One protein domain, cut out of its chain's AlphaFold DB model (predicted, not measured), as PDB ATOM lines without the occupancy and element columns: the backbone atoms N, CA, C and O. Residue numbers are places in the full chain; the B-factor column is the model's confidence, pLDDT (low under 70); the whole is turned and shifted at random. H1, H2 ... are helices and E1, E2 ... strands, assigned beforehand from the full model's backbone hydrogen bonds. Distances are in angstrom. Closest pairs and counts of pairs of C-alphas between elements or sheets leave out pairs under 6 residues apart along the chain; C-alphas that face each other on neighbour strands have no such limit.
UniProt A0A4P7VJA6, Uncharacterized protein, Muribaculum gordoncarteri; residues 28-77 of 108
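AT A GLANCE: This is residues 28 to 77 of the 108 residues of an uncharacterized protein of Muribaculum gordoncarteri (UniProt A0A4P7VJA6). A loose, elongated model: a two-stranded hairpin, E1 and E2, makes one end, the short helices H2 and H1 follow in the middle, and the longest helix, H3, makes the other end, set as a V with H2. Residues 68 to 77, of which 68 to 74 belong to H3, stick out free. The printed part has 50 residues with three named helices and two named strands, in the order H1, E1, E2, H2, H3; the sheet E1 - E2 is antiparallel and the class is mixed, helices and strands. The radius of gyration of the C-alphas is 13.2 A, and the spans are 43 by 24 by 14 A.

IN THESE COORDINATES: Strand E1 is residues 36 to 39, 10.0 A long, and E2 is residues 45 to 48, 9.8 A. H1, residues 28 to 33, measures 8.8 A and begins at C-alpha 28 (-31.656, 17.823, 29.824). H2, residues 50 to 57, measures 10.8 A. H3, residues 60 to 74, measures 21.8 A and ends at C-alpha 74 (-35.371, 0.769, 21.508).

HOW THE PARTS SIT: E1 and E2 form a hairpin, antiparallel at 139 degrees, with N 38 and O 46 within hydrogen-bond range at 2.8 A. E1 and H2 are only just apart, closest 8.5 A. H1 touches H2, closest C-alphas Tyr 32 and Asp 50 at 5.3 A, with a steep tilt of 57 degrees, the same way. H2 and H3 are close but not clearly touching, closest C-alphas Leu 55 and Arg 63 at 6.0 A, opposite ways at a shallow tilt of 34 degrees, only just short of steep. H1 and H3 are apart. In H1, H2 and H3 every O i to N i+4 pair is within hydrogen-bond range.

THE WHOLE: The C-alphas farthest apart, of Gly 43 and Glu 77, are 43.6 A apart. The printed part has no cut, and its four links are tight. The mean pLDDT of the printed part is 87.9, and no printed residue is under 70.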
ATOM      1  N   HIS A  28     -32.698  18.416  28.985       90.69
ATOM      2  CA  HIS A  28     -31.656  17.823  29.824       90.69
ATOM      3  C   HIS A  28     -31.209  16.445  29.317       90.69
ATOM      4  O   HIS A  28     -30.018  16.150  29.297       90.69
ATOM      5  N   SER A  29     -32.145  15.591  28.888       89.75
ATOM      6  CA  SER A  29     -31.781  14.291  28.304       89.75
ATOM      7  C   SER A  29     -31.013  14.446  26.994       89.75
ATOM      8  O   SER A  29     -30.008  13.770  26.816       89.75
ATOM      9  N   ILE A  30     -31.420  15.358  26.106       90.50
ATOM     10  CA  ILE A  30     -30.653  15.654  24.887       90.50
ATOM     11  C   ILE A  30     -29.235  16.090  25.254       90.50
ATOM     12  O   ILE A  30     -28.284  15.553  24.706       90.50
ATOM     13  N   GLU A  31     -29.086  17.024  26.189       91.94
ATOM     14  CA  GLU A  31     -27.773  17.527  26.583       91.94
ATOM     15  C   GLU A  31     -26.865  16.421  27.131       91.94
ATOM     16  O   GLU A  31     -25.718  16.320  26.701       91.94
ATOM     17  N   TYR A  32     -27.409  15.555  27.985       91.88
ATOM     18  CA  TYR A  32     -26.695  14.432  28.592       91.88
ATOM     19  C   TYR A  32     -26.134  13.435  27.561       91.88
ATOM     20  O   TYR A  32     -25.007  12.964  27.698       91.88
ATOM     21  N   PHE A  33     -26.887  13.159  26.488       90.50
ATOM     22  CA  PHE A  33     -26.458  12.263  25.404       90.50
ATOM     23  C   PHE A  33     -25.714  12.979  24.263       90.50
ATOM     24  O   PHE A  33     -25.250  12.329  23.327       90.50
ATOM     25  N   THR A  34     -25.596  14.311  24.285       92.31
ATOM     26  CA  THR A  34     -24.866  15.040  23.235       92.31
ATOM     27  C   THR A  34     -23.367  15.033  23.490       92.31
ATOM     28  O   THR A  34     -22.902  15.494  24.530       92.31
ATOM     29  N   ALA A  35     -22.600  14.576  22.502       92.00
ATOM     30  CA  ALA A  35     -21.146  14.644  22.543       92.00
ATOM     31  C   ALA A  35     -20.665  16.102  22.500       92.00
ATOM     32  O   ALA A  35     -21.105  16.893  21.658       92.00
ATOM     33  N   ARG A  36     -19.759  16.466  23.411       89.94
ATOM     34  CA  ARG A  36     -19.202  17.819  23.531       89.94
ATOM     35  C   ARG A  36     -17.681  17.754  23.677       89.94
ATOM     36  O   ARG A  36     -17.163  16.759  24.182       89.94
ATOM     37  N   PRO A  37     -16.951  18.794  23.243       92.00
ATOM     38  CA  PRO A  37     -15.524  18.885  23.511       92.00
ATOM     39  C   PRO A  37     -15.292  19.006  25.024       92.00
ATOM     40  O   PRO A  37     -15.918  19.826  25.697       92.00
ATOM     41  N   ARG A  38     -14.403  18.164  25.543       87.06
ATOM     42  CA  ARG A  38     -13.990  18.059  26.945       87.06
ATOM     43  C   ARG A  38     -12.469  18.113  27.009       87.06
ATOM     44  O   ARG A  38     -11.794  17.785  26.033       87.06
ATOM     45  N   THR A  39     -11.952  18.502  28.164       90.38
ATOM     46  CA  THR A  39     -10.516  18.521  28.436       90.38
ATOM     47  C   THR A  39     -10.249  17.647  29.644       90.38
ATOM     48  O   THR A  39     -10.925  17.790  30.661       90.38
ATOM     49  N   ASP A  40      -9.293  16.738  29.509       86.81
ATOM     50  CA  ASP A  40      -8.859  15.857  30.589       86.81
ATOM     51  C   ASP A  40      -7.930  16.585  31.579       86.81
ATOM     52  O   ASP A  40      -7.414  17.668  31.283       86.81
ATOM     53  N   GLU A  41      -7.637  15.964  32.722       85.69
ATOM     54  CA  GLU A  41      -6.699  16.471  33.736       85.69
ATOM     55  C   GLU A  41      -5.285  16.697  33.171       85.69
ATOM     56  O   GLU A  41      -4.544  17.571  33.625       85.69
ATOM     57  N   HIS A  42      -4.925  15.954  32.124       85.44
ATOM     58  CA  HIS A  42      -3.656  16.081  31.407       85.44
ATOM     59  C   HIS A  42      -3.661  17.153  30.302       85.44
ATOM     60  O   HIS A  42      -2.672  17.299  29.585       85.44
ATOM     61  N   GLY A  43      -4.758  17.900  30.135       86.25
ATOM     62  CA  GLY A  43      -4.885  18.948  29.118       86.25
ATOM     63  C   GLY A  43      -5.183  18.433  27.706       86.25
ATOM     64  O   GLY A  43      -5.173  19.214  26.756       86.25
ATOM     65  N   ASN A  44      -5.465  17.136  27.551       88.06
ATOM     66  CA  ASN A  44      -5.841  16.551  26.267       88.06
ATOM     67  C   ASN A  44      -7.314  16.836  25.965       88.06
ATOM     68  O   ASN A  44      -8.191  16.541  26.778       88.06
ATOM     69  N   SER A  45      -7.583  17.377  24.779       89.19
ATOM     70  CA  SER A  45      -8.948  17.602  24.304       89.19
ATOM     71  C   SER A  45      -9.514  16.332  23.677       89.19
ATOM     72  O   SER A  45      -8.900  15.752  22.780       89.19
ATOM     73  N   PHE A  46     -10.709  15.934  24.095       89.69
ATOM     74  CA  PHE A  46     -11.438  14.802  23.528       89.69
ATOM     75  C   PHE A  46     -12.925  15.131  23.383       89.69
ATOM     76  O   PHE A  46     -13.408  16.148  23.877       89.69
ATOM     77  N   ILE A  47     -13.656  14.298  22.645       91.75
ATOM     78  CA  ILE A  47     -15.091  14.473  22.411       91.75
ATOM     79  C   ILE A  47     -15.809  13.326  23.112       91.75
ATOM     80  O   ILE A  47     -15.599  12.171  22.751       91.75
ATOM     81  N   ALA A  48     -16.641  13.647  24.100       90.75
ATOM     82  CA  ALA A  48     -17.450  12.671  24.828       90.75
ATOM     83  C   ALA A  48     -18.770  13.298  25.291       90.75
ATOM     84  O   ALA A  48     -18.858  14.517  25.478       90.75
ATOM     85  N   SER A  49     -19.804  12.474  25.452       93.00
ATOM     86  CA  SER A  49     -21.029  12.860  26.159       93.00
ATOM     87  C   SER A  49     -20.899  12.600  27.664       93.00
ATOM     88  O   SER A  49     -20.004  11.872  28.093       93.00
ATOM     89  N   ASP A  50     -21.784  13.187  28.476       89.69
ATOM     90  CA  ASP A  50     -21.826  12.885  29.918       89.69
ATOM     91  C   ASP A  50     -22.155  11.410  30.166       89.69
ATOM     92  O   ASP A  50     -21.566  10.777  31.034       89.69
ATOM     93  N   PHE A  51     -23.018  10.833  29.329       90.19
ATOM     94  CA  PHE A  51     -23.325   9.409  29.372       90.19
ATOM     95  C   PHE A  51     -22.094   8.514  29.160       90.19
ATOM     96  O   PHE A  51     -21.942   7.512  29.856       90.19
ATOM     97  N   ASP A  52     -21.207   8.867  28.226       88.94
ATOM     98  CA  ASP A  52     -19.999   8.076  27.949       88.94
ATOM     99  C   ASP A  52     -19.025   8.097  29.134       88.94
ATOM    100  O   ASP A  52     -18.379   7.091  29.430       88.94
ATOM    101  N   LEU A  53     -18.935   9.239  29.823       89.06
ATOM    102  CA  LEU A  53     -18.109   9.401  31.018       89.06
ATOM    103  C   LEU A  53     -18.663   8.581  32.186       89.06
ATOM    104  O   LEU A  53     -17.921   7.806  32.788       89.06
ATOM    105  N   ASP A  54     -19.970   8.675  32.438       88.69
ATOM    106  CA  ASP A  54     -20.629   7.908  33.496       88.69
ATOM    107  C   ASP A  54     -20.510   6.395  33.235       88.69
ATOM    108  O   ASP A  54     -20.197   5.617  34.138       88.69
ATOM    109  N   LEU A  55     -20.684   5.949  31.983       89.31
ATOM    110  CA  LEU A  55     -20.464   4.548  31.612       89.31
ATOM    111  C   LEU A  55     -19.017   4.099  31.842       89.31
ATOM    112  O   LEU A  55     -18.791   2.952  32.231       89.31
ATOM    113  N   ALA A  56     -18.034   4.965  31.591       87.31
ATOM    114  CA  ALA A  56     -16.632   4.641  31.825       87.31
ATOM    115  C   ALA A  56     -16.309   4.486  33.321       87.31
ATOM    116  O   ALA A  56     -15.461   3.655  33.664       87.31
ATOM    117  N   GLU A  57     -17.006   5.221  34.191       90.56
ATOM    118  CA  GLU A  57     -16.879   5.141  35.650       90.56
ATOM    119  C   GLU A  57     -17.568   3.896  36.243       90.56
ATOM    120  O   GLU A  57     -17.089   3.321  37.221       90.56
ATOM    121  N   LEU A  58     -18.655   3.416  35.627       89.00
ATOM    122  CA  LEU A  58     -19.401   2.248  36.112       89.00
ATOM    123  C   LEU A  58     -18.563   0.954  36.146       89.00
ATOM    124  O   LEU A  58     -17.653   0.736  35.342       89.00
ATOM    125  N   ALA A  59     -18.929   0.010  37.020       91.56
ATOM    126  CA  ALA A  59     -18.336  -1.326  37.016       91.56
ATOM    127  C   ALA A  59     -18.682  -2.086  35.714       91.56
ATOM    128  O   ALA A  59     -19.770  -1.895  35.169       91.56
ATOM    129  N   PRO A  60     -17.813  -2.989  35.213       90.31
ATOM    130  CA  PRO A  60     -18.037  -3.667  33.931       90.31
ATOM    131  C   PRO A  60     -19.375  -4.411  33.839       90.31
ATOM    132  O   PRO A  60     -20.026  -4.388  32.799       90.31
ATOM    133  N   VAL A  61     -19.806  -5.040  34.936       90.06
ATOM    134  CA  VAL A  61     -21.100  -5.735  35.007       90.06
ATOM    135  C   VAL A  61     -22.250  -4.744  34.831       90.06
ATOM    136  O   VAL A  61     -23.148  -4.976  34.022       90.06
ATOM    137  N   ASP A  62     -22.195  -3.610  35.525       90.75
ATOM    138  CA  ASP A  62     -23.262  -2.615  35.501       90.75
ATOM    139  C   ASP A  62     -23.362  -1.914  34.141       90.75
ATOM    140  O   ASP A  62     -24.478  -1.673  33.675       90.75
ATOM    141  N   ARG A  63     -22.236  -1.693  33.444       89.38
ATOM    142  CA  ARG A  63     -22.220  -1.175  32.059       89.38
ATOM    143  C   ARG A  63     -23.048  -2.043  31.118       89.38
ATOM    144  O   ARG A  63     -23.955  -1.544  30.457       89.38
ATOM    145  N   VAL A  64     -22.803  -3.355  31.130       87.19
ATOM    146  CA  VAL A  64     -23.543  -4.312  30.292       87.19
ATOM    147  C   VAL A  64     -25.033  -4.277  30.629       87.19
ATOM    148  O   VAL A  64     -25.880  -4.320  29.738       87.19
ATOM    149  N   THR A  65     -25.396  -4.138  31.910       89.75
ATOM    150  CA  THR A  65     -26.815  -4.022  32.280       89.75
ATOM    151  C   THR A  65     -27.460  -2.720  31.797       89.75
ATOM    152  O   THR A  65     -28.632  -2.740  31.407       89.75
ATOM    153  N   ALA A  66     -26.735  -1.599  31.818       86.94
ATOM    154  CA  ALA A  66     -27.223  -0.309  31.339       86.94
ATOM    155  C   ALA A  66     -27.467  -0.343  29.823       86.94
ATOM    156  O   ALA A  66     -28.544   0.043  29.364       86.94
ATOM    157  N   GLU A  67     -26.524  -0.902  29.064       85.00
ATOM    158  CA  GLU A  67     -26.649  -1.091  27.616       85.00
ATOM    159  C   GLU A  67     -27.815  -2.016  27.257       85.00
ATOM    160  O   GLU A  67     -28.629  -1.686  26.396       85.00
ATOM    161  N   LEU A  68     -27.975  -3.137  27.969       86.00
ATOM    162  CA  LEU A  68     -29.106  -4.044  27.761       86.00
ATOM    163  C   LEU A  68     -30.454  -3.362  28.030       86.00
ATOM    164  O   LEU A  68     -31.422  -3.607  27.310       86.00
ATOM    165  N   LYS A  69     -30.549  -2.498  29.048       87.81
ATOM    166  CA  LYS A  69     -31.778  -1.737  29.334       87.81
ATOM    167  C   LYS A  69     -32.085  -0.717  28.238       87.81
ATOM    168  O   LYS A  69     -33.241  -0.610  27.830       87.81
ATOM    169  N   LEU A  70     -31.071  -0.007  27.743       85.19
ATOM    170  CA  LEU A  70     -31.206   0.901  26.601       85.19
ATOM    171  C   LEU A  70     -31.654   0.151  25.342       85.19
ATOM    172  O   LEU A  70     -32.586   0.580  24.662       85.19
ATOM    173  N   LEU A  71     -31.055  -1.012  25.081       84.94
ATOM    174  CA  LEU A  71     -31.403  -1.854  23.942       84.94
ATOM    175  C   LEU A  71     -32.860  -2.326  24.015       84.94
ATOM    176  O   LEU A  71     -33.584  -2.205  23.030       84.94
ATOM    177  N   LYS A  72     -33.329  -2.780  25.183       85.44
ATOM    178  CA  LYS A  72     -34.735  -3.177  25.400       85.44
ATOM    179  C   LYS A  72     -35.726  -2.027  25.226       85.44
ATOM    180  O   LYS A  72     -36.885  -2.265  24.897       85.44
ATOM    181  N   PHE A  73     -35.302  -0.787  25.470       80.50
ATOM    182  CA  PHE A  73     -36.158   0.379  25.259       80.50
ATOM    183  C   PHE A  73     -36.354   0.681  23.766       80.50
ATOM    184  O   PHE A  73     -37.448   1.068  23.360       80.50
ATOM    185  N   HIS A  74     -35.314   0.493  22.947       77.19
ATOM    186  CA  HIS A  74     -35.371   0.769  21.508       77.19
ATOM    187  C   HIS A  74     -35.851  -0.431  20.676       77.19
ATOM    188  O   HIS A  74     -36.521  -0.263  19.657       77.19
ATOM    189  N   THR A  75     -35.510  -1.648  21.089       79.69
ATOM    190  CA  THR A  75     -35.893  -2.889  20.412       79.69
ATOM    191  C   THR A  75     -36.864  -3.663  21.297       79.69
ATOM    192  O   THR A  75     -36.461  -4.170  22.346       79.69
ATOM    193  N   PRO A  76     -38.154  -3.743  20.920       76.69
ATOM    194  CA  PRO A  76     -39.098  -4.581  21.634       76.69
ATOM    195  C   PRO A  76     -38.617  -6.027  21.574       76.69
ATOM    196  O   PRO A  76     -38.310  -6.536  20.495       76.69
ATOM    197  N   GLU A  77     -38.580  -6.705  22.718       70.62
ATOM    198  CA  GLU A  77     -38.426  -8.155  22.717       70.62
ATOM    199  C   GLU A  77     -39.604  -8.738  21.930       70.62
ATOM    200  O   GLU A  77     -40.764  -8.430  22.223       70.62
TER     201      GLU A  77